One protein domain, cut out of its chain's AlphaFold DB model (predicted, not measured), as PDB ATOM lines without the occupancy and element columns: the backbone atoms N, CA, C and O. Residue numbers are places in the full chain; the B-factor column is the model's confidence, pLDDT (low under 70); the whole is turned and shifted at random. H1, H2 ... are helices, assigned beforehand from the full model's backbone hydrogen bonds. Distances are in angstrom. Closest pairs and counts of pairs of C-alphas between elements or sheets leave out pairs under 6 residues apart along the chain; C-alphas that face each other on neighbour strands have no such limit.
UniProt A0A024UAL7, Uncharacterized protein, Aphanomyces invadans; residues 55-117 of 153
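AT A GLANCE: This is residues 55 to 117 of the 153 residues of an uncharacterized protein of Aphanomyces invadans (UniProt A0A024UAL7). Three helices follow one another end to end in a long open chain shaped like a wide V, with H1 as one arm and H2 and H3 making the other. Before them, residues 55 to 68, with no named element, run out beside H1, and the backbone then folds back into it. The printed part has 63 residues, all helix in class, in the order H1, H2, H3, with no named strand. It is extended, a rod spanning 60 by 23 by 17 A, with a radius of gyration of the C-alphas of 20.7 A.

IN THESE COORDINATES: H1, residues 69 to 85, begins at C-alpha 69 (235.402, 131.620, -60.307) and is 24.6 A long. H2, residues 89 to 99, measures 15.4 A. H3, residues 103 to 112, measures 14.5 A and ends at C-alpha 112 (185.537, 107.678, -58.915).

HOW THE PARTS SIT: H1, H2 and H3 are apart from one another, with no C-alphas of two helices within 8 A. Tight links of 3 residues join H1 to H2 and H2 to H3. Residues 85 to 117 stand free. Every O i to N i+4 pair is within hydrogen-bond range in H1 and H2, and 5 of 6 in H3.

THE WHOLE: The farthest C-alphas, of Ile 67 and Pro 115, are 60.7 A apart. The printed part has no cut. In this model pLDDT is under 70 at residues 55 to 63, 65 and 101 to 117.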
ATOM      1  N   LYS A  55     216.446 121.341 -70.725       62.12
ATOM      2  CA  LYS A  55     216.604 122.357 -71.777       62.12
ATOM      3  C   LYS A  55     217.274 123.641 -71.283       62.12
ATOM      4  O   LYS A  55     217.975 124.269 -72.069       62.12
ATOM      5  N   MET A  56     217.162 123.980 -69.996       57.84
ATOM      6  CA  MET A  56     217.874 125.134 -69.429       57.84
ATOM      7  C   MET A  56     219.403 124.966 -69.452       57.84
ATOM      8  O   MET A  56     220.120 125.959 -69.517       57.84
ATOM      9  N   ARG A  57     219.916 123.725 -69.495       58.81
ATOM     10  CA  ARG A  57     221.355 123.437 -69.650       58.81
ATOM     11  C   ARG A  57     221.828 123.409 -71.103       58.81
ATOM     12  O   ARG A  57     223.027 123.428 -71.343       58.81
ATOM     13  N   ALA A  58     220.929 123.368 -72.086       62.56
ATOM     14  CA  ALA A  58     221.327 123.267 -73.493       62.56
ATOM     15  C   ALA A  58     222.063 124.526 -73.990       62.56
ATOM     16  O   ALA A  58     222.939 124.425 -74.846       62.56
ATOM     17  N   LEU A  59     221.752 125.694 -73.414       60.94
ATOM     18  CA  LEU A  59     222.475 126.945 -73.676       60.94
ATOM     19  C   LEU A  59     223.934 126.880 -73.194       60.94
ATOM     20  O   LEU A  59     224.818 127.446 -73.826       60.94
ATOM     21  N   TRP A  60     224.204 126.099 -72.147       59.38
ATOM     22  CA  TRP A  60     225.512 126.014 -71.498       59.38
ATOM     23  C   TRP A  60     226.527 125.224 -72.327       59.38
ATOM     24  O   TRP A  60     227.727 125.439 -72.205       59.38
ATOM     25  N   LEU A  61     226.053 124.325 -73.194       61.69
ATOM     26  CA  LEU A  61     226.911 123.492 -74.042       61.69
ATOM     27  C   LEU A  61     227.579 124.271 -75.186       61.69
ATOM     28  O   LEU A  61     228.472 123.734 -75.834       61.69
ATOM     29  N   ARG A  62     227.137 125.502 -75.473       65.94
ATOM     30  CA  ARG A  62     227.611 126.300 -76.618       65.94
ATOM     31  C   ARG A  62     228.569 127.426 -76.237       65.94
ATOM     32  O   ARG A  62     229.001 128.168 -77.114       65.94
ATOM     33  N   GLU A  63     228.886 127.583 -74.957       63.94
ATOM     34  CA  GLU A  63     229.647 128.733 -74.478       63.94
ATOM     35  C   GLU A  63     231.143 128.469 -74.319       63.94
ATOM     36  O   GLU A  63     231.588 127.359 -74.030       63.94
ATOM     37  N   VAL A  64     231.920 129.544 -74.474       70.94
ATOM     38  CA  VAL A  64     233.365 129.541 -74.243       70.94
ATOM     39  C   VAL A  64     233.637 129.328 -72.747       70.94
ATOM     40  O   VAL A  64     233.051 130.040 -71.922       70.94
ATOM     41  N   PRO A  65     234.517 128.380 -72.377       68.56
ATOM     42  CA  PRO A  65     234.844 128.115 -70.985       68.56
ATOM     43  C   PRO A  65     235.469 129.347 -70.324       68.56
ATOM     44  O   PRO A  65     236.353 130.000 -70.875       68.56
ATOM     45  N   VAL A  66     234.987 129.655 -69.124       74.56
ATOM     46  CA  VAL A  66     235.446 130.778 -68.303       74.56
ATOM     47  C   VAL A  66     236.434 130.257 -67.261       74.56
ATOM     48  O   VAL A  66     236.209 129.203 -66.665       74.56
ATOM     49  N   ILE A  67     237.528 130.991 -67.054       75.25
ATOM     50  CA  ILE A  67     238.706 130.502 -66.324       75.25
ATOM     51  C   ILE A  67     238.627 130.860 -64.830       75.25
ATOM     52  O   ILE A  67     239.086 130.087 -63.990       75.25
ATOM     53  N   SER A  68     238.014 131.995 -64.467       85.31
ATOM     54  CA  SER A  68     237.925 132.427 -63.068       85.31
ATOM     55  C   SER A  68     236.575 132.120 -62.411       85.31
ATOM     56  O   SER A  68     235.511 132.139 -63.034       85.31
ATOM     57  N   ALA A  69     236.605 131.880 -61.096       78.31
ATOM     58  CA  ALA A  69     235.402 131.620 -60.307       78.31
ATOM     59  C   ALA A  69     234.454 132.832 -60.238       78.31
ATOM     60  O   ALA A  69     233.240 132.652 -60.179       78.31
ATOM     61  N   ALA A  70     234.988 134.059 -60.232       85.19
ATOM     62  CA  ALA A  70     234.175 135.274 -60.174       85.19
ATOM     63  C   ALA A  70     233.409 135.501 -61.483       85.19
ATOM     64  O   ALA A  70     232.194 135.687 -61.458       85.19
ATOM     65  N   GLU A  71     234.095 135.392 -62.620       83.88
ATOM     66  CA  GLU A  71     233.470 135.501 -63.940       83.88
ATOM     67  C   GLU A  71     232.467 134.369 -64.178       83.88
ATOM     68  O   GLU A  71     231.401 134.607 -64.739       83.88
ATOM     69  N   ASN A  72     232.753 133.151 -63.698       81.94
ATOM     70  CA  ASN A  72     231.811 132.036 -63.800       81.94
ATOM     71  C   ASN A  72     230.484 132.334 -63.099       81.94
ATOM     72  O   ASN A  72     229.429 132.008 -63.640       81.94
ATOM     73  N   ARG A  73     230.517 132.974 -61.922       86.12
ATOM     74  CA  ARG A  73     229.296 133.379 -61.210       86.12
ATOM     75  C   ARG A  73     228.519 134.446 -61.979       86.12
ATOM     76  O   ARG A  73     227.315 134.295 -62.135       86.12
ATOM     77  N   VAL A  74     229.196 135.477 -62.492       84.75
ATOM     78  CA  VAL A  74     228.547 136.548 -63.274       84.75
ATOM     79  C   VAL A  74     227.891 135.977 -64.527       84.75
ATOM     80  O   VAL A  74     226.695 136.163 -64.733       84.75
ATOM     81  N   LYS A  75     228.629 135.173 -65.296       82.25
ATOM     82  CA  LYS A  75     228.092 134.511 -66.486       82.25
ATOM     83  C   LYS A  75     226.919 133.597 -66.154       82.25
ATOM     84  O   LYS A  75     225.958 133.545 -66.906       82.25
ATOM     85  N   MET A  76     226.955 132.884 -65.027       79.19
ATOM     86  CA  MET A  76     225.833 132.046 -64.585       79.19
ATOM     87  C   MET A  76     224.555 132.855 -64.344       79.19
ATOM     88  O   MET A  76     223.467 132.409 -64.715       79.19
ATOM     89  N   ILE A  77     224.689 134.044 -63.757       82.81
ATOM     90  CA  ILE A  77     223.565 134.951 -63.514       82.81
ATOM     91  C   ILE A  77     223.017 135.468 -64.846       82.81
ATOM     92  O   ILE A  77     221.830 135.301 -65.111       82.81
ATOM     93  N   GLU A  78     223.880 136.008 -65.709       84.81
ATOM     94  CA  GLU A  78     223.495 136.510 -67.038       84.81
ATOM     95  C   GLU A  78     222.782 135.431 -67.863       84.81
ATOM     96  O   GLU A  78     221.707 135.671 -68.407       84.81
ATOM     97  N   ARG A  79     223.313 134.199 -67.863       77.31
ATOM     98  CA  ARG A  79     222.692 133.037 -68.519       77.31
ATOM     99  C   ARG A  79     221.288 132.773 -68.017       77.31
ATOM    100  O   ARG A  79     220.398 132.509 -68.815       77.31
ATOM    101  N   THR A  80     221.109 132.786 -66.701       78.94
ATOM    102  CA  THR A  80     219.814 132.491 -66.085       78.94
ATOM    103  C   THR A  80     218.788 133.553 -66.473       78.94
ATOM    104  O   THR A  80     217.656 133.204 -66.801       78.94
ATOM    105  N   ILE A  81     219.203 134.823 -66.530       84.25
ATOM    106  CA  ILE A  81     218.358 135.933 -66.987       84.25
ATOM    107  C   ILE A  81     217.960 135.733 -68.454       84.25
ATOM    108  O   ILE A  81     216.773 135.660 -68.755       84.25
ATOM    109  N   THR A  82     218.923 135.544 -69.359       83.69
ATOM    110  CA  THR A  82     218.641 135.354 -70.794       83.69
ATOM    111  C   THR A  82     217.785 134.116 -71.065       83.69
ATOM    112  O   THR A  82     216.881 134.130 -71.900       83.69
ATOM    113  N   ALA A  83     218.056 133.023 -70.351       80.88
ATOM    114  CA  ALA A  83     217.269 131.803 -70.412       80.88
ATOM    115  C   ALA A  83     215.805 132.063 -70.034       80.88
ATOM    116  O   ALA A  83     214.910 131.627 -70.759       80.88
ATOM    117  N   TRP A  84     215.571 132.801 -68.948       79.75
ATOM    118  CA  TRP A  84     214.236 133.177 -68.490       79.75
ATOM    119  C   TRP A  84     213.521 134.099 -69.483       79.75
ATOM    120  O   TRP A  84     212.371 133.850 -69.830       79.75
ATOM    121  N   GLU A  85     214.221 135.100 -70.021       84.25
ATOM    122  CA  GLU A  85     213.690 136.027 -71.030       84.25
ATOM    123  C   GLU A  85     213.309 135.330 -72.346       84.25
ATOM    124  O   GLU A  85     212.395 135.767 -73.042       84.25
ATOM    125  N   SER A  86     213.971 134.221 -72.690       82.25
ATOM    126  CA  SER A  86     213.651 133.447 -73.898       82.25
ATOM    127  C   SER A  86     212.340 132.649 -73.803       82.25
ATOM    128  O   SER A  86     211.848 132.139 -74.817       82.25
ATOM    129  N   ILE A  87     211.759 132.520 -72.604       82.62
ATOM    130  CA  ILE A  87     210.505 131.797 -72.389       82.62
ATOM    131  C   ILE A  87     209.335 132.699 -72.800       82.62
ATOM    132  O   ILE A  87     208.949 133.621 -72.089       82.62
ATOM    133  N   ASN A  88     208.733 132.400 -73.953       86.75
ATOM    134  CA  ASN A  88     207.531 133.085 -74.433       86.75
ATOM    135  C   ASN A  88     206.340 132.838 -73.483       86.75
ATOM    136  O   ASN A  88     206.047 131.690 -73.141       86.75
ATOM    137  N   GLU A  89     205.596 133.895 -73.142       87.69
ATOM    138  CA  GLU A  89     204.345 133.837 -72.376       87.69
ATOM    139  C   GLU A  89     203.378 132.774 -72.920       87.69
ATOM    140  O   GLU A  89     202.788 131.997 -72.169       87.69
ATOM    141  N   GLU A  90     203.255 132.666 -74.243       84.88
ATOM    142  CA  GLU A  90     202.377 131.676 -74.854       84.88
ATOM    143  C   GLU A  90     202.879 130.233 -74.665       84.88
ATOM    144  O   GLU A  90     202.069 129.307 -74.545       84.88
ATOM    145  N   ALA A  91     204.196 130.025 -74.594       82.88
ATOM    146  CA  ALA A  91     204.774 128.726 -74.264       82.88
ATOM    147  C   ALA A  91     204.493 128.354 -72.799       82.88
ATOM    148  O   ALA A  91     204.131 127.205 -72.522       82.88
ATOM    149  N   SER A  92     204.568 129.324 -71.881       81.56
ATOM    150  CA  SER A  92     204.154 129.155 -70.484       81.56
ATOM    151  C   SER A  92     202.672 128.786 -70.398       81.56
ATOM    152  O   SER A  92     202.330 127.739 -69.850       81.56
ATOM    153  N   ARG A  93     201.788 129.563 -71.041       83.44
ATOM    154  CA  ARG A  93     200.336 129.313 -71.065       83.44
ATOM    155  C   ARG A  93     199.993 127.919 -71.592       83.44
ATOM    156  O   ARG A  93     199.238 127.196 -70.951       83.44
ATOM    157  N   LYS A  94     200.568 127.509 -72.729       82.62
ATOM    158  CA  LYS A  94     200.336 126.174 -73.316       82.62
ATOM    159  C   LYS A  94     200.832 125.043 -72.413       82.62
ATOM    160  O   LYS A  94     200.209 123.984 -72.380       82.62
ATOM    161  N   SER A  95     201.918 125.262 -71.673       81.12
ATOM    162  CA  SER A  95     202.434 124.281 -70.712       81.12
ATOM    163  C   SER A  95     201.464 124.090 -69.545       81.12
ATOM    164  O   SER A  95     201.143 122.950 -69.217       81.12
ATOM    165  N   PHE A  96     200.913 125.181 -68.998       79.75
ATOM    166  CA  PHE A  96     199.873 125.103 -67.967       79.75
ATOM    167  C   PHE A  96     198.590 124.460 -68.490       79.75
ATOM    168  O   PHE A  96     198.077 123.553 -67.850       79.75
ATOM    169  N   MET A  97     198.111 124.834 -69.679       77.00
ATOM    170  CA  MET A  97     196.919 124.206 -70.270       77.00
ATOM    171  C   MET A  97     197.071 122.694 -70.467       77.00
ATOM    172  O   MET A  97     196.085 121.971 -70.404       77.00
ATOM    173  N   LYS A  98     198.290 122.216 -70.731       76.81
ATOM    174  CA  LYS A  98     198.579 120.787 -70.874       76.81
ATOM    175  C   LYS A  98     198.688 120.068 -69.525       76.81
ATOM    176  O   LYS A  98     198.336 118.897 -69.444       76.81
ATOM    177  N   ALA A  99     199.256 120.728 -68.519       73.38
ATOM    178  CA  ALA A  99     199.499 120.145 -67.202       73.38
ATOM    179  C   ALA A  99     198.254 120.176 -66.305       73.38
ATOM    180  O   ALA A  99     198.087 119.305 -65.455       73.38
ATOM    181  N   LEU A 100     197.386 121.171 -66.493       73.31
ATOM    182  CA  LEU A 100     196.136 121.275 -65.764       73.31
ATOM    183  C   LEU A 100     195.121 120.275 -66.329       73.31
ATOM    184  O   LEU A 100     194.973 120.169 -67.550       73.31
ATOM    185  N   PRO A 101     194.395 119.553 -65.467       66.62
ATOM    186  CA  PRO A 101     193.371 118.642 -65.926       66.62
ATOM    187  C   PRO A 101     192.275 119.382 -66.699       66.62
ATOM    188  O   PRO A 101     191.594 120.254 -66.164       66.62
ATOM    189  N   THR A 102     192.085 119.025 -67.967       61.81
ATOM    190  CA  THR A 102     190.907 119.449 -68.739       61.81
ATOM    191  C   THR A 102     189.642 118.900 -68.073       61.81
ATOM    192  O   THR A 102     189.703 117.828 -67.479       61.81
ATOM    193  N   MET A 103     188.491 119.571 -68.200       57.53
ATOM    194  CA  MET A 103     187.233 119.177 -67.528       57.53
ATOM    195  C   MET A 103     186.878 117.681 -67.647       57.53
ATOM    196  O   MET A 103     186.428 117.088 -66.676       57.53
ATOM    197  N   ALA A 104     187.230 117.023 -68.756       59.41
ATOM    198  CA  ALA A 104     187.067 115.576 -68.926       59.41
ATOM    199  C   ALA A 104     187.816 114.698 -67.888       59.41
ATOM    200  O   ALA A 104     187.406 113.575 -67.614       59.41
ATOM    201  N   PHE A 105     188.919 115.178 -67.307       55.00
ATOM    202  CA  PHE A 105     189.654 114.498 -66.232       55.00
ATOM    203  C   PHE A 105     189.021 114.755 -64.855       55.00
ATOM    204  O   PHE A 105     189.050 113.883 -63.991       55.00
ATOM    205  N   ILE A 106     188.410 115.930 -64.666       56.53
ATOM    206  CA  ILE A 106     187.675 116.283 -63.444       56.53
ATOM    207  C   ILE A 106     186.406 115.428 -63.332       56.53
ATOM    208  O   ILE A 106     186.122 114.929 -62.247       56.53
ATOM    209  N   ASP A 107     185.714 115.163 -64.442       55.62
ATOM    210  CA  ASP A 107     184.536 114.283 -64.477       55.62
ATOM    211  C   ASP A 107     184.866 112.832 -64.079       55.62
ATOM    212  O   ASP A 107     184.102 112.171 -63.381       55.62
ATOM    213  N   CYS A 108     186.052 112.341 -64.449       49.62
ATOM    214  CA  CYS A 108     186.530 111.029 -64.012       49.62
ATOM    215  C   CYS A 108     186.827 111.011 -62.502       49.62
ATOM    216  O   CYS A 108     186.413 110.096 -61.791       49.62
ATOM    217  N   LEU A 109     187.497 112.043 -61.979       52.91
ATOM    218  CA  LEU A 109     187.793 112.138 -60.548       52.91
ATOM    219  C   LEU A 109     186.528 112.312 -59.700       52.91
ATOM    220  O   LEU A 109     186.442 111.717 -58.633       52.91
ATOM    221  N   THR A 110     185.527 113.062 -60.159       57.06
ATOM    222  CA  THR A 110     184.251 113.202 -59.438       57.06
ATOM    223  C   THR A 110     183.412 111.925 -59.485       57.06
ATOM    224  O   THR A 110     182.690 111.643 -58.530       57.06
ATOM    225  N   GLN A 111     183.542 111.117 -60.545       55.41
ATOM    226  CA  GLN A 111     182.840 109.839 -60.676       55.41
ATOM    227  C   GLN A 111     183.486 108.694 -59.874       55.41
ATOM    228  O   GLN A 111     182.769 107.808 -59.410       55.41
ATOM    229  N   TYR A 112     184.811 108.711 -59.674       52.84
ATOM    230  CA  TYR A 112     185.537 107.678 -58.915       52.84
ATOM    231  C   TYR A 112     185.927 108.087 -57.484       52.84
ATOM    232  O   TYR A 112     186.174 107.213 -56.651       52.84
ATOM    233  N   CYS A 113     185.954 109.381 -57.157       46.81
ATOM    234  CA  CYS A 113     186.252 109.886 -55.819       46.81
ATOM    235  C   CYS A 113     185.106 110.755 -55.288       46.81
ATOM    236  O   CYS A 113     185.051 111.954 -55.543       46.81
ATOM    237  N   ARG A 114     184.252 110.180 -54.436       45.34
ATOM    238  CA  ARG A 114     183.547 110.904 -53.363       45.34
ATOM    239  C   ARG A 114     183.505 109.999 -52.120       45.34
ATOM    240  O   ARG A 114     183.298 108.798 -52.282       45.34
ATOM    241  N   PRO A 115     183.728 110.539 -50.903       52.28
ATOM    242  CA  PRO A 115     183.172 111.817 -50.465       52.28
ATOM    243  C   PRO A 115     184.202 112.761 -49.818       52.28
ATOM    244  O   PRO A 115     184.679 112.522 -48.714       52.28
ATOM    245  N   TYR A 116     184.465 113.901 -50.453       46.75
ATOM    246  CA  TYR A 116     184.752 115.136 -49.717       46.75
ATOM    247  C   TYR A 116     184.235 116.315 -50.544       46.75
ATOM    248  O   TYR A 116     184.914 116.858 -51.410       46.75
ATOM    249  N   GLU A 117     182.958 116.641 -50.345       47.75
ATOM    250  CA  GLU A 117     182.269 117.723 -51.057       47.75
ATOM    251  C   GLU A 117     182.760 119.120 -50.674       47.75
ATOM    252  O   GLU A 117     182.597 120.048 -51.454       47.75
TER     253      GLU A 117